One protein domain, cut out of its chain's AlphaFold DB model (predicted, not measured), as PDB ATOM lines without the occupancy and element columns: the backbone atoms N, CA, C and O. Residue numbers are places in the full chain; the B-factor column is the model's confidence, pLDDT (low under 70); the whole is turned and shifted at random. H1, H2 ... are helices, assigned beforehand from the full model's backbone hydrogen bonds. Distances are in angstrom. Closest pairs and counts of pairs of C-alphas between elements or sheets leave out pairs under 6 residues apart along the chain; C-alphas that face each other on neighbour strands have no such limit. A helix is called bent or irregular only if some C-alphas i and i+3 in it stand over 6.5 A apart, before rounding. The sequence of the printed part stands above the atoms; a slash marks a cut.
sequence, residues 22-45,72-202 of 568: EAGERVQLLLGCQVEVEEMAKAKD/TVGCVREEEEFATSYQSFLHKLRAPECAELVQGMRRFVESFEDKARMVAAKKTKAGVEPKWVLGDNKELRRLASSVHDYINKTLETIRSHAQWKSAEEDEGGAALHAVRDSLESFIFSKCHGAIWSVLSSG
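Overview. This is residues 22 to 45 and 72 to 202 of the 568 residues of the protein "Hypothetical protein" of Trieres chinensis (UniProt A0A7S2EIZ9). The model has the shape of an L: the long helical hairpin of H3 and H4, side by side, makes one leg and the longest axis, and H2, with H1 loosely alongside it, makes the other. The bent helix H5 packs in the angle of the L, its arm H5a crossing H2 and H4 and its arm H5b running along H3. The printed part has 155 residues with five named helices, H1 to H5 in chain order, and no named strand; the class is all helix. It is only just compact, close to loose, with a radius of gyration of the C-alphas of 17.8 A and spans of 51 by 40 by 34 A.

Arrangement. Begin at H1, residues 22 to 45, which touches no helix. It is close to but not clearly touching H2, residues 72 to 93: the closest C-alphas, of Leu 30 and Leu 90, are 8.0 A apart, and the two run opposite ways at a shallow tilt of 10 degrees. H1 is also near H3, residues 96 to 126. H2 and H3 only just touch, and only at the corner, with 3 pairs of C-alphas within 8 A; the closest are Leu 93 and Val 102, at 7.1 A. H3 forms a hairpin with H4, residues 138 to 159: they touch, the C-alphas of Val 119 and Glu 139 being closest at 6.9 A, and run opposite ways at a shallow tilt of 4 degrees. H5, residues 174 to 200, was assigned as one helix by its hydrogen bonds but is bent, with C-alphas 190 and 193 7.3 A apart. Its arm H5a, residues 174 to 190, touches H2 about perpendicular at 78 degrees, closest at C-alphas Tyr 86 and Ser 182, 5.1 A. H5a touches H4 at a steep tilt of 46 degrees, closest at C-alphas Ile 151 and Glu 184, 6.7 A. Arm H5b, residues 193 to 200, touches H3 at a shallow tilt of 22 degrees, the same way, closest at C-alphas Ala 120 and Val 198, 4.9 A. In H2, H4, H5a and H5b every O i to N i+4 pair is within hydrogen-bond range; in H1 17 of 20 are, in H3 24 of 27.

Along the chain. Find C-alpha 22 at (2.591, -37.373, 18.794); from there H1 runs 35.3 A to residue 45. H2 covers 31.5 A and H3 46.0 A, from C-alpha 96 at (-6.613, -41.188, 20.665); H3 is irregular, C-alphas 97 and 100 being 7.6 A apart. H4 runs 31.2 A, H5a 24.6 A, and H5b 10.1 A to C-alpha 200 at (-1.200, -5.000, 31.399).

Size, cuts and confidence. The C-alphas farthest apart, of Gly 127 and Glu 169, are 53.6 A apart. Residues 46 to 71 are not printed, with 16.2 A between C-alphas 45 and 72. H2 to H3 is a tight link; H3 to H4 and H4 to H5 are long. Look for pLDDT under 70 in 58 residues, among them 22 to 45 and 123 to 136.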
ATOM      1  N   GLU A  22       3.951 -37.763  18.384       37.81
ATOM      2  CA  GLU A  22       2.591 -37.373  18.794       37.81
ATOM      3  C   GLU A  22       2.237 -37.905  20.193       37.81
ATOM      4  O   GLU A  22       1.515 -37.256  20.951       37.81
ATOM      5  N   ALA A  23       2.789 -39.062  20.572       37.16
ATOM      6  CA  ALA A  23       2.669 -39.601  21.926       37.16
ATOM      7  C   ALA A  23       3.492 -38.795  22.953       37.16
ATOM      8  O   ALA A  23       3.004 -38.525  24.050       37.16
ATOM      9  N   GLY A  24       4.710 -38.369  22.597       36.34
ATOM     10  CA  GLY A  24       5.556 -37.523  23.450       36.34
ATOM     11  C   GLY A  24       5.002 -36.107  23.638       36.34
ATOM     12  O   GLY A  24       4.983 -35.590  24.755       36.34
ATOM     13  N   GLU A  25       4.473 -35.507  22.573       44.91
ATOM     14  CA  GLU A  25       3.900 -34.154  22.590       44.91
ATOM     15  C   GLU A  25       2.561 -34.105  23.352       44.91
ATOM     16  O   GLU A  25       2.302 -33.148  24.089       44.91
ATOM     17  N   ARG A  26       1.752 -35.177  23.291       44.25
ATOM     18  CA  ARG A  26       0.574 -35.365  24.161       44.25
ATOM     19  C   ARG A  26       0.950 -35.397  25.640       44.25
ATOM     20  O   ARG A  26       0.296 -34.749  26.451       44.25
ATOM     21  N   VAL A  27       2.008 -36.122  25.995       42.41
ATOM     22  CA  VAL A  27       2.470 -36.239  27.383       42.41
ATOM     23  C   VAL A  27       2.965 -34.891  27.918       42.41
ATOM     24  O   VAL A  27       2.662 -34.555  29.056       42.41
ATOM     25  N   GLN A  28       3.626 -34.065  27.103       41.34
ATOM     26  CA  GLN A  28       4.133 -32.756  27.532       41.34
ATOM     27  C   GLN A  28       3.018 -31.713  27.754       41.34
ATOM     28  O   GLN A  28       3.054 -30.977  28.740       41.34
ATOM     29  N   LEU A  29       1.987 -31.705  26.898       45.88
ATOM     30  CA  LEU A  29       0.784 -30.871  27.064       45.88
ATOM     31  C   LEU A  29      -0.036 -31.261  28.304       45.88
ATOM     32  O   LEU A  29      -0.586 -30.398  28.985       45.88
ATOM     33  N   LEU A  30      -0.099 -32.558  28.614       41.78
ATOM     34  CA  LEU A  30      -0.877 -33.098  29.731       41.78
ATOM     35  C   LEU A  30      -0.129 -33.049  31.071       41.78
ATOM     36  O   LEU A  30      -0.774 -32.869  32.102       41.78
ATOM     37  N   LEU A  31       1.204 -33.162  31.069       40.28
ATOM     38  CA  LEU A  31       2.042 -33.013  32.265       40.28
ATOM     39  C   LEU A  31       2.045 -31.570  32.782       40.28
ATOM     40  O   LEU A  31       1.988 -31.379  33.992       40.28
ATOM     41  N   GLY A  32       2.030 -30.565  31.895       40.03
ATOM     42  CA  GLY A  32       1.910 -29.158  32.302       40.03
ATOM     43  C   GLY A  32       0.620 -28.874  33.083       40.03
ATOM     44  O   GLY A  32       0.665 -28.253  34.137       40.03
ATOM     45  N   CYS A  33      -0.516 -29.425  32.637       42.41
ATOM     46  CA  CYS A  33      -1.788 -29.300  33.360       42.41
ATOM     47  C   CYS A  33      -1.857 -30.145  34.642       42.41
ATOM     48  O   CYS A  33      -2.607 -29.808  35.553       42.41
ATOM     49  N   GLN A  34      -1.106 -31.246  34.733       36.94
ATOM     50  CA  GLN A  34      -1.096 -32.089  35.931       36.94
ATOM     51  C   GLN A  34      -0.282 -31.449  37.069       36.94
ATOM     52  O   GLN A  34      -0.676 -31.571  38.222       36.94
ATOM     53  N   VAL A  35       0.769 -30.686  36.738       40.72
ATOM     54  CA  VAL A  35       1.507 -29.842  37.697       40.72
ATOM     55  C   VAL A  35       0.645 -28.673  38.189       40.72
ATOM     56  O   VAL A  35       0.611 -28.426  39.386       40.72
ATOM     57  N   GLU A  36      -0.121 -28.016  37.309       39.91
ATOM     58  CA  GLU A  36      -1.027 -26.912  37.686       39.91
ATOM     59  C   GLU A  36      -2.155 -27.372  38.635       39.91
ATOM     60  O   GLU A  36      -2.461 -26.689  39.612       39.91
ATOM     61  N   VAL A  37      -2.745 -28.557  38.413       38.94
ATOM     62  CA  VAL A  37      -3.774 -29.104  39.321       38.94
ATOM     63  C   VAL A  37      -3.168 -29.657  40.621       38.94
ATOM     64  O   VAL A  37      -3.785 -29.532  41.678       38.94
ATOM     65  N   GLU A  38      -1.952 -30.213  40.589       35.94
ATOM     66  CA  GLU A  38      -1.232 -30.595  41.813       35.94
ATOM     67  C   GLU A  38      -0.775 -29.386  42.641       35.94
ATOM     68  O   GLU A  38      -0.754 -29.488  43.864       35.94
ATOM     69  N   GLU A  39      -0.432 -28.246  42.031       36.47
ATOM     70  CA  GLU A  39      -0.136 -27.004  42.761       36.47
ATOM     71  C   GLU A  39      -1.395 -26.397  43.392       36.47
ATOM     72  O   GLU A  39      -1.348 -25.981  44.552       36.47
ATOM     73  N   MET A  40      -2.543 -26.435  42.701       33.44
ATOM     74  CA  MET A  40      -3.832 -26.055  43.296       33.44
ATOM     75  C   MET A  40      -4.232 -26.982  44.459       33.44
ATOM     76  O   MET A  40      -4.767 -26.508  45.460       33.44
ATOM     77  N   ALA A  41      -3.929 -28.283  44.373       32.84
ATOM     78  CA  ALA A  41      -4.173 -29.241  45.455       32.84
ATOM     79  C   ALA A  41      -3.184 -29.088  46.631       32.84
ATOM     80  O   ALA A  41      -3.599 -29.124  47.786       32.84
ATOM     81  N   LYS A  42      -1.890 -28.846  46.368       31.98
ATOM     82  CA  LYS A  42      -0.860 -28.618  47.405       31.98
ATOM     83  C   LYS A  42      -1.032 -27.287  48.140       31.98
ATOM     84  O   LYS A  42      -0.661 -27.183  49.306       31.98
ATOM     85  N   ALA A  43      -1.630 -26.280  47.500       33.34
ATOM     86  CA  ALA A  43      -1.962 -25.016  48.156       33.34
ATOM     87  C   ALA A  43      -2.993 -25.181  49.297       33.34
ATOM     88  O   ALA A  43      -2.948 -24.398  50.247       33.34
ATOM     89  N   LYS A  44      -3.854 -26.215  49.252       34.81
ATOM     90  CA  LYS A  44      -4.816 -26.550  50.324       34.81
ATOM     91  C   LYS A  44      -4.149 -27.137  51.578       34.81
ATOM     92  O   LYS A  44      -4.567 -26.816  52.690       34.81
ATOM     93  N   ASP A  45      -3.078 -27.919  51.423       30.31
ATOM     94  CA  ASP A  45      -2.348 -28.487  52.569       30.31
ATOM     95  C   ASP A  45      -1.589 -27.408  53.359       30.31
ATOM     96  O   ASP A  45      -1.431 -27.511  54.577       30.31
ATOM     97  N   THR A  72     -19.103 -22.968  53.928       41.03
ATOM     98  CA  THR A  72     -17.730 -23.418  53.602       41.03
ATOM     99  C   THR A  72     -17.744 -24.829  53.023       41.03
ATOM    100  O   THR A  72     -17.113 -25.091  52.004       41.03
ATOM    101  N   VAL A  73     -18.549 -25.729  53.595       42.56
ATOM    102  CA  VAL A  73     -18.760 -27.075  53.040       42.56
ATOM    103  C   VAL A  73     -19.423 -27.034  51.654       42.56
ATOM    104  O   VAL A  73     -19.123 -27.879  50.818       42.56
ATOM    105  N   GLY A  74     -20.292 -26.058  51.373       41.31
ATOM    106  CA  GLY A  74     -20.932 -25.870  50.068       41.31
ATOM    107  C   GLY A  74     -19.967 -25.399  48.974       41.31
ATOM    108  O   GLY A  74     -19.897 -26.037  47.927       41.31
ATOM    109  N   CYS A  75     -19.194 -24.343  49.238       48.81
ATOM    110  CA  CYS A  75     -18.203 -23.797  48.302       48.81
ATOM    111  C   CYS A  75     -17.073 -24.804  48.020       48.81
ATOM    112  O   CYS A  75     -16.727 -25.052  46.866       48.81
ATOM    113  N   VAL A  76     -16.581 -25.487  49.062       56.06
ATOM    114  CA  VAL A  76     -15.577 -26.555  48.921       56.06
ATOM    115  C   VAL A  76     -16.115 -27.721  48.087       56.06
ATOM    116  O   VAL A  76     -15.393 -28.257  47.246       56.06
ATOM    117  N   ARG A  77     -17.392 -28.085  48.260       58.78
ATOM    118  CA  ARG A  77     -18.025 -29.166  47.496       58.78
ATOM    119  C   ARG A  77     -18.180 -28.823  46.013       58.78
ATOM    120  O   ARG A  77     -17.900 -29.671  45.175       58.78
ATOM    121  N   GLU A  78     -18.570 -27.594  45.676       65.56
ATOM    122  CA  GLU A  78     -18.677 -27.145  44.277       65.56
ATOM    123  C   GLU A  78     -17.310 -27.115  43.569       65.56
ATOM    124  O   GLU A  78     -17.198 -27.478  42.393       65.56
ATOM    125  N   GLU A  79     -16.243 -26.737  44.278       69.06
ATOM    126  CA  GLU A  79     -14.878 -26.808  43.749       69.06
ATOM    127  C   GLU A  79     -14.393 -28.247  43.539       69.06
ATOM    128  O   GLU A  79     -13.762 -28.535  42.521       69.06
ATOM    129  N   GLU A  80     -14.692 -29.165  44.461       73.81
ATOM    130  CA  GLU A  80     -14.335 -30.587  44.344       73.81
ATOM    131  C   GLU A  80     -15.089 -31.290  43.207       73.81
ATOM    132  O   GLU A  80     -14.493 -32.053  42.432       73.81
ATOM    133  N   GLU A  81     -16.384 -31.000  43.059       77.06
ATOM    134  CA  GLU A  81     -17.211 -31.475  41.944       77.06
ATOM    135  C   GLU A  81     -16.653 -30.971  40.602       77.06
ATOM    136  O   GLU A  81     -16.516 -31.742  39.639       77.06
ATOM    137  N   PHE A  82     -16.236 -29.701  40.545       80.88
ATOM    138  CA  PHE A  82     -15.587 -29.129  39.368       80.88
ATOM    139  C   PHE A  82     -14.218 -29.755  39.090       80.88
ATOM    140  O   PHE A  82     -13.954 -30.138  37.953       80.88
ATOM    141  N   ALA A  83     -13.352 -29.903  40.094       80.88
ATOM    142  CA  ALA A  83     -12.023 -30.491  39.929       80.88
ATOM    143  C   ALA A  83     -12.111 -31.932  39.401       80.88
ATOM    144  O   ALA A  83     -11.382 -32.313  38.483       80.88
ATOM    145  N   THR A  84     -13.064 -32.709  39.920       82.94
ATOM    146  CA  THR A  84     -13.348 -34.070  39.448       82.94
ATOM    147  C   THR A  84     -13.837 -34.068  37.998       82.94
ATOM    148  O   THR A  84     -13.346 -34.839  37.167       82.94
ATOM    149  N   SER A  85     -14.759 -33.163  37.661       84.31
ATOM    150  CA  SER A  85     -15.267 -32.989  36.294       84.31
ATOM    151  C   SER A  85     -14.171 -32.561  35.313       84.31
ATOM    152  O   SER A  85     -14.073 -33.117  34.218       84.31
ATOM    153  N   TYR A  86     -13.290 -31.652  35.730       85.38
ATOM    154  CA  TYR A  86     -12.152 -31.174  34.953       85.38
ATOM    155  C   TYR A  86     -11.123 -32.285  34.709       85.38
ATOM    156  O   TYR A  86     -10.674 -32.480  33.581       85.38
ATOM    157  N   GLN A  87     -10.801 -33.086  35.728       83.56
ATOM    158  CA  GLN A  87      -9.912 -34.244  35.580       83.56
ATOM    159  C   GLN A  87     -10.505 -35.314  34.659       83.56
ATOM    160  O   GLN A  87      -9.807 -35.852  33.798       83.56
ATOM    161  N   SER A  88     -11.806 -35.584  34.780       84.00
ATOM    162  CA  SER A  88     -12.525 -36.484  33.873       84.00
ATOM    163  C   SER A  88     -12.485 -35.973  32.427       84.00
ATOM    164  O   SER A  88     -12.181 -36.731  31.502       84.00
ATOM    165  N   PHE A  89     -12.707 -34.673  32.225       85.75
ATOM    166  CA  PHE A  89     -12.591 -34.018  30.924       85.75
ATOM    167  C   PHE A  89     -11.179 -34.159  30.337       85.75
ATOM    168  O   PHE A  89     -11.033 -34.614  29.199       85.75
ATOM    169  N   LEU A  90     -10.136 -33.864  31.120       83.44
ATOM    170  CA  LEU A  90      -8.749 -34.017  30.685       83.44
ATOM    171  C   LEU A  90      -8.416 -35.469  30.346       83.44
ATOM    172  O   LEU A  90      -7.773 -35.707  29.327       83.44
ATOM    173  N   HIS A  91      -8.867 -36.435  31.151       83.44
ATOM    174  CA  HIS A  91      -8.660 -37.858  30.890       83.44
ATOM    175  C   HIS A  91      -9.280 -38.280  29.549       83.44
ATOM    176  O   HIS A  91      -8.623 -38.945  28.749       83.44
ATOM    177  N   LYS A  92     -10.506 -37.828  29.255       81.62
ATOM    178  CA  LYS A  92     -11.173 -38.079  27.967       81.62
ATOM    179  C   LYS A  92     -10.445 -37.422  26.790       81.62
ATOM    180  O   LYS A  92     -10.374 -38.016  25.717       81.62
ATOM    181  N   LEU A  93      -9.842 -36.244  26.974       81.94
ATOM    182  CA  LEU A  93      -9.010 -35.604  25.943       81.94
ATOM    183  C   LEU A  93      -7.701 -36.359  25.647       81.94
ATOM    184  O   LEU A  93      -7.149 -36.201  24.556       81.94
ATOM    185  N   ARG A  94      -7.204 -37.201  26.571       79.25
ATOM    186  CA  ARG A  94      -6.010 -38.042  26.332       79.25
ATOM    187  C   ARG A  94      -6.278 -39.182  25.350       79.25
ATOM    188  O   ARG A  94      -5.326 -39.754  24.821       79.25
ATOM    189  N   ALA A  95      -7.546 -39.517  25.121       77.31
ATOM    190  CA  ALA A  95      -7.938 -40.609  24.247       77.31
ATOM    191  C   ALA A  95      -7.521 -40.334  22.786       77.31
ATOM    192  O   ALA A  95      -7.548 -39.178  22.336       77.31
ATOM    193  N   PRO A  96      -7.104 -41.365  22.024       75.12
ATOM    194  CA  PRO A  96      -6.613 -41.188  20.665       75.12
ATOM    195  C   PRO A  96      -7.654 -40.555  19.739       75.12
ATOM    196  O   PRO A  96      -7.266 -39.751  18.896       75.12
ATOM    197  N   GLU A  97      -8.944 -40.814  19.961       77.75
ATOM    198  CA  GLU A  97     -10.054 -40.293  19.154       77.75
ATOM    199  C   GLU A  97     -10.189 -38.765  19.246       77.75
ATOM    200  O   GLU A  97     -10.619 -38.119  18.297       77.75
ATOM    201  N   CYS A  98      -9.735 -38.161  20.349       80.62
ATOM    202  CA  CYS A  98      -9.776 -36.715  20.571       80.62
ATOM    203  C   CYS A  98      -8.587 -35.965  19.931       80.62
ATOM    204  O   CYS A  98      -8.394 -34.782  20.208       80.62
ATOM    205  N   ALA A  99      -7.759 -36.625  19.107       75.44
ATOM    206  CA  ALA A  99      -6.551 -36.029  18.518       75.44
ATOM    207  C   ALA A  99      -6.846 -34.753  17.717       75.44
ATOM    208  O   ALA A  99      -6.227 -33.718  17.963       75.44
ATOM    209  N   GLU A 100      -7.826 -34.808  16.814       82.38
ATOM    210  CA  GLU A 100      -8.228 -33.670  15.977       82.38
ATOM    211  C   GLU A 100      -8.741 -32.493  16.819       82.38
ATOM    212  O   GLU A 100      -8.444 -31.331  16.536       82.38
ATOM    213  N   LEU A 101      -9.456 -32.791  17.907       84.25
ATOM    214  CA  LEU A 101      -9.976 -31.793  18.836       84.25
ATOM    215  C   LEU A 101      -8.833 -31.060  19.556       84.25
ATOM    216  O   LEU A 101      -8.794 -29.831  19.562       84.25
ATOM    217  N   VAL A 102      -7.867 -31.807  20.100       84.19
ATOM    218  CA  VAL A 102      -6.699 -31.247  20.802       84.19
ATOM    219  C   VAL A 102      -5.805 -30.451  19.845       84.19
ATOM    220  O   VAL A 102      -5.339 -29.365  20.195       84.19
ATOM    221  N   GLN A 103      -5.602 -30.931  18.614       83.94
ATOM    222  CA  GLN A 103      -4.885 -30.169  17.586       83.94
ATOM    223  C   GLN A 103      -5.621 -28.873  17.226       83.94
ATOM    224  O   GLN A 103      -4.987 -27.825  17.084       83.94
ATOM    225  N   GLY A 104      -6.952 -28.921  17.123       85.38
ATOM    226  CA  GLY A 104      -7.792 -27.743  16.931       85.38
ATOM    227  C   GLY A 104      -7.626 -26.717  18.054       85.38
ATOM    228  O   GLY A 104      -7.464 -25.532  17.764       85.38
ATOM    229  N   MET A 105      -7.602 -27.169  19.313       88.69
ATOM    230  CA  MET A 105      -7.385 -26.312  20.490       88.69
ATOM    231  C   MET A 105      -6.014 -25.649  20.447       88.69
ATOM    232  O   MET A 105      -5.915 -24.436  20.617       88.69
ATOM    233  N   ARG A 106      -4.964 -26.412  20.132       86.56
ATOM    234  CA  ARG A 106      -3.599 -25.888  20.002       86.56
ATOM    235  C   ARG A 106      -3.500 -24.810  18.919       86.56
ATOM    236  O   ARG A 106      -3.008 -23.721  19.195       86.56
ATOM    237  N   ARG A 107      -4.018 -25.080  17.714       88.69
ATOM    238  CA  ARG A 107      -4.016 -24.110  16.601       88.69
ATOM    239  C   ARG A 107      -4.822 -22.855  16.933       88.69
ATOM    240  O   ARG A 107      -4.446 -21.760  16.520       88.69
ATOM    241  N   PHE A 108      -5.929 -23.003  17.663       92.50
ATOM    242  CA  PHE A 108      -6.701 -21.860  18.137       92.50
ATOM    243  C   PHE A 108      -5.897 -21.007  19.120       92.50
ATOM    244  O   PHE A 108      -5.844 -19.799  18.920       92.50
ATOM    245  N   VAL A 109      -5.251 -21.615  20.122       90.12
ATOM    246  CA  VAL A 109      -4.422 -20.892  21.102       90.12
ATOM    247  C   VAL A 109      -3.289 -20.142  20.398       90.12
ATOM    248  O   VAL A 109      -3.171 -18.938  20.587       90.12
ATOM    249  N   GLU A 110      -2.542 -20.793  19.499       89.19
ATOM    250  CA  GLU A 110      -1.478 -20.140  18.714       89.19
ATOM    251  C   GLU A 110      -2.023 -18.954  17.892       89.19
ATOM    252  O   GLU A 110      -1.492 -17.842  17.942       89.19
ATOM    253  N   SER A 111      -3.145 -19.149  17.187       92.12
ATOM    254  CA  SER A 111      -3.789 -18.081  16.413       92.12
ATOM    255  C   SER A 111      -4.326 -16.946  17.294       92.12
ATOM    256  O   SER A 111      -4.335 -15.783  16.879       92.12
ATOM    257  N   PHE A 112      -4.808 -17.266  18.494       92.31
ATOM    258  CA  PHE A 112      -5.311 -16.293  19.452       92.31
ATOM    259  C   PHE A 112      -4.169 -15.457  20.033       92.31
ATOM    260  O   PHE A 112      -4.283 -14.231  20.067       92.31
ATOM    261  N   GLU A 113      -3.056 -16.087  20.413       89.88
ATOM    262  CA  GLU A 113      -1.851 -15.400  20.885       89.88
ATOM    263  C   GLU A 113      -1.336 -14.396  19.850       89.88
ATOM    264  O   GLU A 113      -1.007 -13.264  20.201       89.88
ATOM    265  N   ASP A 114      -1.330 -14.757  18.566       88.69
ATOM    266  CA  ASP A 114      -0.951 -13.839  17.489       88.69
ATOM    267  C   ASP A 114      -1.889 -12.632  17.390       88.69
ATOM    268  O   ASP A 114      -1.431 -11.486  17.332       88.69
ATOM    269  N   LYS A 115      -3.209 -12.857  17.435       88.69
ATOM    270  CA  LYS A 115      -4.199 -11.767  17.439       88.69
ATOM    271  C   LYS A 115      -4.023 -10.862  18.658       88.69
ATOM    272  O   LYS A 115      -4.044  -9.639  18.511       88.69
ATOM    273  N   ALA A 116      -3.822 -11.438  19.841       87.69
ATOM    274  CA  ALA A 116      -3.601 -10.702  21.080       87.69
ATOM    275  C   ALA A 116      -2.309  -9.873  21.016       87.69
ATOM    276  O   ALA A 116      -2.340  -8.672  21.290       87.69
ATOM    277  N   ARG A 117      -1.199 -10.453  20.534       86.25
ATOM    278  CA  ARG A 117       0.065  -9.734  20.289       86.25
ATOM    279  C   ARG A 117      -0.124  -8.551  19.340       86.25
ATOM    280  O   ARG A 117       0.394  -7.465  19.599       86.25
ATOM    281  N   MET A 118      -0.898  -8.721  18.266       85.06
ATOM    282  CA  MET A 118      -1.212  -7.626  17.342       85.06
ATOM    283  C   MET A 118      -2.033  -6.511  18.002       85.06
ATOM    284  O   MET A 118      -1.800  -5.336  17.715       85.06
ATOM    285  N   VAL A 119      -2.989  -6.854  18.868       82.81
ATOM    286  CA  VAL A 119      -3.787  -5.869  19.619       82.81
ATOM    287  C   VAL A 119      -2.910  -5.116  20.622       82.81
ATOM    288  O   VAL A 119      -2.951  -3.885  20.642       82.81
ATOM    289  N   ALA A 120      -2.059  -5.816  21.376       79.00
ATOM    290  CA  ALA A 120      -1.096  -5.200  22.289       79.00
ATOM    291  C   ALA A 120      -0.155  -4.230  21.547       79.00
ATOM    292  O   ALA A 120       0.007  -3.080  21.952       79.00
ATOM    293  N   ALA A 121       0.381  -4.636  20.391       79.38
ATOM    294  CA  ALA A 121       1.255  -3.796  19.567       79.38
ATOM    295  C   ALA A 121       0.554  -2.574  18.939       79.38
ATOM    296  O   ALA A 121       1.209  -1.600  18.566       79.38
ATOM    297  N   LYS A 122      -0.774  -2.614  18.773       75.88
ATOM    298  CA  LYS A 122      -1.563  -1.451  18.340       75.88
ATOM    299  C   LYS A 122      -1.808  -0.485  19.493       75.88
ATOM    300  O   LYS A 122      -1.692   0.719  19.279       75.88
ATOM    301  N   LYS A 123      -2.102  -0.996  20.696       68.50
ATOM    302  CA  LYS A 123      -2.279  -0.172  21.903       68.50
ATOM    303  C   LYS A 123      -1.025   0.645  22.217       68.50
ATOM    304  O   LYS A 123      -1.131   1.853  22.393       68.50
ATOM    305  N   THR A 124       0.158   0.028  22.160       64.00
ATOM    306  CA  THR A 124       1.434   0.729  22.409       64.00
ATOM    307  C   THR A 124       1.709   1.869  21.426       64.00
ATOM    308  O   THR A 124       2.358   2.845  21.785       64.00
ATOM    309  N   LYS A 125       1.200   1.782  20.191       62.28
ATOM    310  CA  LYS A 125       1.350   2.837  19.174       62.28
ATOM    311  C   LYS A 125       0.305   3.942  19.276       62.28
ATOM    312  O   LYS A 125       0.562   5.044  18.806       62.28
ATOM    313  N   ALA A 126      -0.875   3.638  19.812       60.34
ATOM    314  CA  ALA A 126      -1.972   4.591  19.875       60.34
ATOM    315  C   ALA A 126      -1.760   5.651  20.965       60.34
ATOM    316  O   ALA A 126      -2.308   6.738  20.831       60.34
ATOM    317  N   GLY A 127      -0.986   5.361  22.021       55.03
ATOM    318  CA  GLY A 127      -0.757   6.301  23.131       55.03
ATOM    319  C   GLY A 127      -2.043   6.760  23.832       55.03
ATOM    320  O   GLY A 127      -2.021   7.736  24.570       55.03
ATOM    321  N   VAL A 128      -3.171   6.093  23.563       51.72
ATOM    322  CA  VAL A 128      -4.471   6.399  24.154       51.72
ATOM    323  C   VAL A 128      -4.560   5.605  25.441       51.72
ATOM    324  O   VAL A 128      -4.664   4.376  25.405       51.72
ATOM    325  N   GLU A 129      -4.506   6.314  26.563       50.06
ATOM    326  CA  GLU A 129      -4.811   5.730  27.859       50.06
ATOM    327  C   GLU A 129      -6.242   5.186  27.836       50.06
ATOM    328  O   GLU A 129      -7.181   5.908  27.473       50.06
ATOM    329  N   PRO A 130      -6.442   3.899  28.160       51.84
ATOM    330  CA  PRO A 130      -7.779   3.366  28.284       51.84
ATOM    331  C   PRO A 130      -8.415   3.999  29.519       51.84
ATOM    332  O   PRO A 130      -8.131   3.609  30.648       51.84
ATOM    333  N   LYS A 131      -9.301   4.974  29.303       54.28
ATOM    334  CA  LYS A 131     -10.229   5.396  30.347       54.28
ATOM    335  C   LYS A 131     -11.014   4.156  30.773       54.28
ATOM    336  O   LYS A 131     -11.610   3.482  29.931       54.28
ATOM    337  N   TRP A 132     -10.982   3.851  32.064       59.62
ATOM    338  CA  TRP A 132     -11.656   2.708  32.676       59.62
ATOM    339  C   TRP A 132     -13.175   2.920  32.681       59.62
ATOM    340  O   TRP A 132     -13.778   3.246  33.701       59.62
ATOM    341  N   VAL A 133     -13.786   2.794  31.504       58.00
ATOM    342  CA  VAL A 133     -15.233   2.856  31.289       58.00
ATOM    343  C   VAL A 133     -15.709   1.464  30.902       58.00
ATOM    344  O   VAL A 133     -15.161   0.845  29.984       58.00
ATOM    345  N   LEU A 134     -16.731   0.983  31.611       57.59
ATOM    346  CA  LEU A 134     -17.357  -0.309  31.356       57.59
ATOM    347  C   LEU A 134     -17.727  -0.433  29.867       57.59
ATOM    348  O   LEU A 134     -18.424   0.421  29.317       57.59
ATOM    349  N   GLY A 135     -17.262  -1.492  29.203       58.44
ATOM    350  CA  GLY A 135     -17.665  -1.817  27.838       58.44
ATOM    351  C   GLY A 135     -17.017  -1.077  26.656       58.44
ATOM    352  O   GLY A 135     -17.337  -1.427  25.515       58.44
ATOM    353  N   ASP A 136     -16.083  -0.145  26.858       59.81
ATOM    354  CA  ASP A 136     -15.533   0.675  25.755       59.81
ATOM    355  C   ASP A 136     -14.374   0.028  24.965       59.81
ATOM    356  O   ASP A 136     -13.905   0.561  23.953       59.81
ATOM    357  N   ASN A 137     -13.915  -1.172  25.341       72.25
ATOM    358  CA  ASN A 137     -12.760  -1.797  24.690       72.25
ATOM    359  C   ASN A 137     -13.141  -2.734  23.527       72.25
ATOM    360  O   ASN A 137     -13.172  -3.960  23.650       72.25
ATOM    361  N   LYS A 138     -13.409  -2.143  22.355       79.56
ATOM    362  CA  LYS A 138     -13.816  -2.870  21.133       79.56
ATOM    363  C   LYS A 138     -12.842  -3.979  20.714       79.56
ATOM    364  O   LYS A 138     -13.284  -5.004  20.196       79.56
ATOM    365  N   GLU A 139     -11.536  -3.792  20.904       81.19
ATOM    366  CA  GLU A 139     -10.540  -4.811  20.545       81.19
ATOM    367  C   GLU A 139     -10.547  -5.988  21.534       81.19
ATOM    368  O   GLU A 139     -10.493  -7.136  21.097       81.19
ATOM    369  N   LEU A 140     -10.708  -5.733  22.839       83.44
ATOM    370  CA  LEU A 140     -10.917  -6.800  23.829       83.44
ATOM    371  C   LEU A 140     -12.207  -7.573  23.556       83.44
ATOM    372  O   LEU A 140     -12.180  -8.798  23.547       83.44
ATOM    373  N   ARG A 141     -13.310  -6.884  23.235       84.88
ATOM    374  CA  ARG A 141     -14.574  -7.549  22.878       84.88
ATOM    375  C   ARG A 141     -14.430  -8.455  21.660       84.88
ATOM    376  O   ARG A 141     -14.998  -9.538  21.642       84.88
ATOM    377  N   ARG A 142     -13.634  -8.067  20.655       87.38
ATOM    378  CA  ARG A 142     -13.329  -8.942  19.506       87.38
ATOM    379  C   ARG A 142     -12.543 -10.186  19.912       87.38
ATOM    380  O   ARG A 142     -12.821 -11.263  19.388       87.38
ATOM    381  N   LEU A 143     -11.564 -10.043  20.809       89.62
ATOM    382  CA  LEU A 143     -10.822 -11.183  21.350       89.62
ATOM    383  C   LEU A 143     -11.756 -12.108  22.138       89.62
ATOM    384  O   LEU A 143     -11.761 -13.309  21.884       89.62
ATOM    385  N   ALA A 144     -12.605 -11.552  23.002       89.81
ATOM    386  CA  ALA A 144     -13.598 -12.304  23.758       89.81
ATOM    387  C   ALA A 144     -14.593 -13.040  22.854       89.81
ATOM    388  O   ALA A 144     -14.783 -14.241  23.016       89.81
ATOM    389  N   SER A 145     -15.153 -12.377  21.833       90.56
ATOM    390  CA  SER A 145     -16.001 -13.040  20.831       90.56
ATOM    391  C   SER A 145     -15.266 -14.190  20.143       90.56
ATOM    392  O   SER A 145     -15.830 -15.268  20.004       90.56
ATOM    393  N   SER A 146     -13.986 -14.016  19.790       92.19
ATOM    394  CA  SER A 146     -13.193 -15.094  19.188       92.19
ATOM    395  C   SER A 146     -13.029 -16.306  20.115       92.19
ATOM    396  O   SER A 146     -12.972 -17.424  19.605       92.19
ATOM    397  N   VAL A 147     -12.919 -16.103  21.433       92.12
ATOM    398  CA  VAL A 147     -12.846 -17.190  22.429       92.12
ATOM    399  C   VAL A 147     -14.209 -17.854  22.596       92.12
ATOM    400  O   VAL A 147     -14.301 -19.074  22.493       92.12
ATOM    401  N   HIS A 148     -15.275 -17.074  22.765       91.38
ATOM    402  CA  HIS A 148     -16.635 -17.596  22.913       91.38
ATOM    403  C   HIS A 148     -17.106 -18.386  21.691       91.38
ATOM    404  O   HIS A 148     -17.634 -19.488  21.841       91.38
ATOM    405  N   ASP A 149     -16.872 -17.874  20.482       92.31
ATOM    406  CA  ASP A 149     -17.217 -18.564  19.236       92.31
ATOM    407  C   ASP A 149     -16.472 -19.898  19.125       92.31
ATOM    408  O   ASP A 149     -17.045 -20.912  18.717       92.31
ATOM    409  N   TYR A 150     -15.198 -19.915  19.530       93.38
ATOM    410  CA  TYR A 150     -14.400 -21.132  19.536       93.38
ATOM    411  C   TYR A 150     -14.890 -22.144  20.575       93.38
ATOM    412  O   TYR A 150     -15.071 -23.312  20.228       93.38
ATOM    413  N   ILE A 151     -15.163 -21.715  21.812       91.00
ATOM    414  CA  ILE A 151     -15.720 -22.571  22.869       91.00
ATOM    415  C   ILE A 151     -17.051 -23.170  22.406       91.00
ATOM    416  O   ILE A 151     -17.208 -24.386  22.439       91.00
ATOM    417  N   ASN A 152     -17.977 -22.361  21.884       91.00
ATOM    418  CA  ASN A 152     -19.285 -22.836  21.420       91.00
ATOM    419  C   ASN A 152     -19.166 -23.832  20.252       91.00
ATOM    420  O   ASN A 152     -19.808 -24.882  20.270       91.00
ATOM    421  N   LYS A 153     -18.305 -23.557  19.264       91.94
ATOM    422  CA  LYS A 153     -18.054 -24.478  18.140       91.94
ATOM    423  C   LYS A 153     -17.428 -25.798  18.600       91.94
ATOM    424  O   LYS A 153     -17.767 -26.872  18.098       91.94
ATOM    425  N   THR A 154     -16.507 -25.715  19.552       89.31
ATOM    426  CA  THR A 154     -15.819 -26.874  20.124       89.31
ATOM    427  C   THR A 154     -16.783 -27.708  20.963       89.31
ATOM    428  O   THR A 154     -16.780 -28.927  20.836       89.31
ATOM    429  N   LEU A 155     -17.676 -27.078  21.732       88.62
ATOM    430  CA  LEU A 155     -18.734 -27.775  22.467       88.62
ATOM    431  C   LEU A 155     -19.688 -28.516  21.544       88.62
ATOM    432  O   LEU A 155     -20.014 -29.661  21.828       88.62
ATOM    433  N   GLU A 156     -20.091 -27.914  20.426       87.75
ATOM    434  CA  GLU A 156     -20.950 -28.593  19.452       87.75
ATOM    435  C   GLU A 156     -20.254 -29.819  18.837       87.75
ATOM    436  O   GLU A 156     -20.851 -30.882  18.673       87.75
ATOM    437  N   THR A 157     -18.946 -29.711  18.597       87.12
ATOM    438  CA  THR A 157     -18.132 -30.843  18.137       87.12
ATOM    439  C   THR A 157     -18.045 -31.933  19.212       87.12
ATOM    440  O   THR A 157     -18.223 -33.110  18.903       87.12
ATOM    441  N   ILE A 158     -17.831 -31.550  20.478       85.81
ATOM    442  CA  ILE A 158     -17.772 -32.468  21.626       85.81
ATOM    443  C   ILE A 158     -19.112 -33.184  21.834       85.81
ATOM    444  O   ILE A 158     -19.101 -34.389  22.064       85.81
ATOM    445  N   ARG A 159     -20.249 -32.490  21.696       81.19
ATOM    446  CA  ARG A 159     -21.594 -33.091  21.795       81.19
ATOM    447  C   ARG A 159     -21.770 -34.251  20.820       81.19
ATOM    448  O   ARG A 159     -22.184 -35.335  21.207       81.19
ATOM    449  N   SER A 160     -21.344 -34.058  19.573       81.56
ATOM    450  CA  SER A 160     -21.414 -35.099  18.541       81.56
ATOM    451  C   SER A 160     -20.368 -36.223  18.683       81.56
ATOM    452  O   SER A 160     -20.402 -37.197  17.925       81.56
ATOM    453  N   HIS A 161     -19.423 -36.112  19.625       80.75
ATOM    454  CA  HIS A 161     -18.268 -37.001  19.722       80.75
ATOM    455  C   HIS A 161     -18.573 -38.298  20.488       80.75
ATOM    456  O   HIS A 161     -19.226 -38.302  21.532       80.75
ATOM    457  N   ALA A 162     -18.008 -39.419  20.024       74.19
ATOM    458  CA  ALA A 162     -18.267 -40.758  20.565       74.19
ATOM    459  C   ALA A 162     -18.004 -40.888  22.082       74.19
ATOM    460  O   ALA A 162     -18.736 -41.589  22.773       74.19
ATOM    461  N   GLN A 163     -17.002 -40.172  22.605       72.38
ATOM    462  CA  GLN A 163     -16.609 -40.182  24.027       72.38
ATOM    463  C   GLN A 163     -17.556 -39.387  24.957       72.38
ATOM    464  O   GLN A 163     -17.508 -39.551  26.178       72.38
ATOM    465  N   TRP A 164     -18.411 -38.517  24.403       76.88
ATOM    466  CA  TRP A 164     -19.363 -37.691  25.165       76.88
ATOM    467  C   TRP A 164     -20.829 -37.991  24.845       76.88
ATOM    468  O   TRP A 164     -21.711 -37.448  25.498       76.88
ATOM    469  N   LYS A 165     -21.098 -38.937  23.941       65.00
ATOM    470  CA  LYS A 165     -22.452 -39.358  23.557       65.00
ATOM    471  C   LYS A 165     -23.286 -39.917  24.722       65.00
ATOM    472  O   LYS A 165     -24.494 -39.747  24.748       65.00
ATOM    473  N   SER A 166     -22.639 -40.521  25.725       57.81
ATOM    474  CA  SER A 166     -23.297 -40.985  26.961       57.81
ATOM    475  C   SER A 166     -23.702 -39.849  27.914       57.81
ATOM    476  O   SER A 166     -24.441 -40.103  28.855       57.81
ATOM    477  N   ALA A 167     -23.211 -38.619  27.712       56.22
ATOM    478  CA  ALA A 167     -23.538 -37.462  28.551       56.22
ATOM    479  C   ALA A 167     -24.798 -36.708  28.079       56.22
ATOM    480  O   ALA A 167     -25.251 -35.801  28.770       56.22
ATOM    481  N   GLU A 168     -25.355 -37.061  26.912       52.84
ATOM    482  CA  GLU A 168     -26.632 -36.519  26.420       52.84
ATOM    483  C   GLU A 168     -27.853 -37.184  27.076       52.84
ATOM    484  O   GLU A 168     -28.924 -36.586  27.100       52.84
ATOM    485  N   GLU A 169     -27.697 -38.395  27.622       55.12
ATOM    486  CA  GLU A 169     -28.782 -39.142  28.281       55.12
ATOM    487  C   GLU A 169     -29.071 -38.651  29.713       55.12
ATOM    488  O   GLU A 169     -30.041 -39.090  30.326       55.12
ATOM    489  N   ASP A 170     -28.258 -37.728  30.240       57.50
ATOM    490  CA  ASP A 170     -28.428 -37.161  31.578       57.50
ATOM    491  C   ASP A 170     -29.574 -36.129  31.576       57.50
ATOM    492  O   ASP A 170     -29.464 -35.038  30.996       57.50
ATOM    493  N   GLU A 171     -30.692 -36.478  32.221       46.16
ATOM    494  CA  GLU A 171     -31.873 -35.623  32.387       46.16
ATOM    495  C   GLU A 171     -31.493 -34.307  33.093       46.16
ATOM    496  O   GLU A 171     -31.418 -34.226  34.316       46.16
ATOM    497  N   GLY A 172     -31.240 -33.252  32.312       54.34
ATOM    498  CA  GLY A 172     -30.966 -31.902  32.822       54.34
ATOM    499  C   GLY A 172     -29.717 -31.219  32.265       54.34
ATOM    500  O   GLY A 172     -29.481 -30.058  32.587       54.34
ATOM    501  N   GLY A 173     -28.911 -31.884  31.429       66.44
ATOM    502  CA  GLY A 173     -27.765 -31.249  30.760       66.44
ATOM    503  C   GLY A 173     -26.621 -30.817  31.692       66.44
ATOM    504  O   GLY A 173     -25.690 -30.149  31.243       66.44
ATOM    505  N   ALA A 174     -26.650 -31.212  32.969       72.06
ATOM    506  CA  ALA A 174     -25.638 -30.864  33.968       72.06
ATOM    507  C   ALA A 174     -24.231 -31.332  33.556       72.06
ATOM    508  O   ALA A 174     -23.268 -30.572  33.656       72.06
ATOM    509  N   ALA A 175     -24.118 -32.536  32.986       74.19
ATOM    510  CA  ALA A 175     -22.860 -33.046  32.449       74.19
ATOM    511  C   ALA A 175     -22.307 -32.174  31.304       74.19
ATOM    512  O   ALA A 175     -21.097 -31.958  31.214       74.19
ATOM    513  N   LEU A 176     -23.175 -31.622  30.448       78.62
ATOM    514  CA  LEU A 176     -22.767 -30.712  29.373       78.62
ATOM    515  C   LEU A 176     -22.314 -29.351  29.915       78.62
ATOM    516  O   LEU A 176     -21.356 -28.785  29.388       78.62
ATOM    517  N   HIS A 177     -22.960 -28.844  30.966       81.19
ATOM    518  CA  HIS A 177     -22.518 -27.637  31.668       81.19
ATOM    519  C   HIS A 177     -21.141 -27.838  32.318       81.19
ATOM    520  O   HIS A 177     -20.241 -27.041  32.077       81.19
ATOM    521  N   ALA A 178     -20.911 -28.959  33.004       83.38
ATOM    522  CA  ALA A 178     -19.604 -29.273  33.587       83.38
ATOM    523  C   ALA A 178     -18.491 -29.404  32.527       83.38
ATOM    524  O   ALA A 178     -17.356 -28.962  32.734       83.38
ATOM    525  N   VAL A 179     -18.806 -29.979  31.357       87.00
ATOM    526  CA  VAL A 179     -17.876 -30.057  30.215       87.00
ATOM    527  C   VAL A 179     -17.592 -28.674  29.632       87.00
ATOM    528  O   VAL A 179     -16.442 -28.383  29.304       87.00
ATOM    529  N   ARG A 180     -18.606 -27.809  29.529       88.00
ATOM    530  CA  ARG A 180     -18.438 -26.407  29.128       88.00
ATOM    531  C   ARG A 180     -17.507 -25.663  30.072       88.00
ATOM    532  O   ARG A 180     -16.547 -25.072  29.588       88.00
ATOM    533  N   ASP A 181     -17.752 -25.731  31.372       86.06
ATOM    534  CA  ASP A 181     -16.957 -25.014  32.372       86.06
ATOM    535  C   ASP A 181     -15.503 -25.512  32.383       86.06
ATOM    536  O   ASP A 181     -14.558 -24.731  32.534       86.06
ATOM    537  N   SER A 182     -15.316 -26.817  32.162       88.88
ATOM    538  CA  SER A 182     -13.994 -27.437  32.025       88.88
ATOM    539  C   SER A 182     -13.264 -26.960  30.768       88.88
ATOM    540  O   SER A 182     -12.086 -26.608  30.828       88.88
ATOM    541  N   LEU A 183     -13.960 -26.909  29.629       88.94
ATOM    542  CA  LEU A 183     -13.402 -26.413  28.373       88.94
ATOM    543  C   LEU A 183     -13.057 -24.923  28.458       88.94
ATOM    544  O   LEU A 183     -11.987 -24.517  28.010       88.94
ATOM    545  N   GLU A 184     -13.952 -24.118  29.024       90.25
ATOM    546  CA  GLU A 184     -13.734 -22.692  29.243       90.25
ATOM    547  C   GLU A 184     -12.471 -22.475  30.079       90.25
ATOM    548  O   GLU A 184     -11.553 -21.781  29.643       90.25
ATOM    549  N   SER A 185     -12.375 -23.152  31.224       88.81
ATOM    550  CA  SER A 185     -11.217 -23.050  32.117       88.81
ATOM    551  C   SER A 185      -9.918 -23.494  31.444       88.81
ATOM    552  O   SER A 185      -8.893 -22.834  31.605       88.81
ATOM    553  N   PHE A 186      -9.959 -24.543  30.617       88.81
ATOM    554  CA  PHE A 186      -8.802 -24.988  29.840       88.81
ATOM    555  C   PHE A 186      -8.334 -23.931  28.826       88.81
ATOM    556  O   PHE A 186      -7.149 -23.599  28.774       88.81
ATOM    557  N   ILE A 187      -9.250 -23.380  28.022       90.00
ATOM    558  CA  ILE A 187      -8.906 -22.407  26.974       90.00
ATOM    559  C   ILE A 187      -8.421 -21.092  27.579       90.00
ATOM    560  O   ILE A 187      -7.400 -20.560  27.137       90.00
ATOM    561  N   PHE A 188      -9.107 -20.583  28.603       89.69
ATOM    562  CA  PHE A 188      -8.703 -19.351  29.268       89.69
ATOM    563  C   PHE A 188      -7.372 -19.495  30.006       89.69
ATOM    564  O   PHE A 188      -6.543 -18.599  29.886       89.69
ATOM    565  N   SER A 189      -7.106 -20.632  30.660       88.19
ATOM    566  CA  SER A 189      -5.798 -20.915  31.270       88.19
ATOM    567  C   SER A 189      -4.659 -20.813  30.248       88.19
ATOM    568  O   SER A 189      -3.646 -20.166  30.513       88.19
ATOM    569  N   LYS A 190      -4.832 -21.360  29.036       86.50
ATOM    570  CA  LYS A 190      -3.802 -21.273  27.983       86.50
ATOM    571  C   LYS A 190      -3.710 -19.895  27.332       86.50
ATOM    572  O   LYS A 190      -2.617 -19.460  26.992       86.50
ATOM    573  N   CYS A 191      -4.825 -19.183  27.202       87.69
ATOM    574  CA  CYS A 191      -4.837 -17.833  26.636       87.69
ATOM    575  C   CYS A 191      -4.449 -16.744  27.654       87.69
ATOM    576  O   CYS A 191      -4.227 -15.601  27.250       87.69
ATOM    577  N   HIS A 192      -4.352 -17.077  28.947       84.94
ATOM    578  CA  HIS A 192      -4.197 -16.116  30.037       84.94
ATOM    579  C   HIS A 192      -3.009 -15.177  29.829       84.94
ATOM    580  O   HIS A 192      -3.186 -13.965  29.848       84.94
ATOM    581  N   GLY A 193      -1.819 -15.707  29.525       84.75
ATOM    582  CA  GLY A 193      -0.624 -14.878  29.330       84.75
ATOM    583  C   GLY A 193      -0.775 -13.844  28.207       84.75
ATOM    584  O   GLY A 193      -0.322 -12.707  28.336       84.75
ATOM    585  N   ALA A 194      -1.465 -14.201  27.122       85.31
ATOM    586  CA  ALA A 194      -1.721 -13.290  26.013       85.31
ATOM    587  C   ALA A 194      -2.792 -12.245  26.352       85.31
ATOM    588  O   ALA A 194      -2.643 -11.074  25.999       85.31
ATOM    589  N   ILE A 195      -3.851 -12.646  27.061       86.69
ATOM    590  CA  ILE A 195      -4.907 -11.733  27.515       86.69
ATOM    591  C   ILE A 195      -4.342 -10.740  28.531       86.69
ATOM    592  O   ILE A 195      -4.525  -9.533  28.367       86.69
ATOM    593  N   TRP A 196      -3.585 -11.230  29.514       84.75
ATOM    594  CA  TRP A 196      -2.938 -10.406  30.526       84.75
ATOM    595  C   TRP A 196      -1.923  -9.462  29.898       84.75
ATOM    596  O   TRP A 196      -1.929  -8.278  30.193       84.75
ATOM    597  N   SER A 197      -1.148  -9.911  28.906       81.62
ATOM    598  CA  SER A 197      -0.283  -9.007  28.141       81.62
ATOM    599  C   SER A 197      -1.069  -7.861  27.490       81.62
ATOM    600  O   SER A 197      -0.602  -6.727  27.493       81.62
ATOM    601  N   VAL A 198      -2.281  -8.094  26.976       80.69
ATOM    602  CA  VAL A 198      -3.135  -7.043  26.386       80.69
ATOM    603  C   VAL A 198      -3.786  -6.135  27.446       80.69
ATOM    604  O   VAL A 198      -4.058  -4.961  27.159       80.69
ATOM    605  N   LEU A 199      -4.054  -6.662  28.641       76.88
ATOM    606  CA  LEU A 199      -4.589  -5.917  29.785       76.88
ATOM    607  C   LEU A 199      -3.494  -5.057  30.431       76.88
ATOM    608  O   LEU A 199      -3.625  -3.835  30.460       76.88
ATOM    609  N   SER A 200      -2.368  -5.661  30.810       68.00
ATOM    610  CA  SER A 200      -1.200  -5.000  31.399       68.00
ATOM    611  C   SER A 200      -0.469  -4.081  30.415       68.00
ATOM    612  O   SER A 200       0.067  -3.060  30.827       68.00
ATOM    613  N   SER A 201      -0.490  -4.351  29.099       56.50
ATOM    614  CA  SER A 201       0.053  -3.403  28.097       56.50
ATOM    615  C   SER A 201      -0.758  -2.112  27.965       56.50
ATOM    616  O   SER A 201      -0.311  -1.187  27.288       56.50
ATOM    617  N   GLY A 202      -1.934  -2.036  28.594       50.12
ATOM    618  CA  GLY A 202      -2.691  -0.799  28.786       50.12
ATOM    619  C   GLY A 202      -2.735  -0.318  30.241       50.12
ATOM    620  O   GLY A 202      -3.503   0.592  30.528       50.12
TER     621      GLY A 202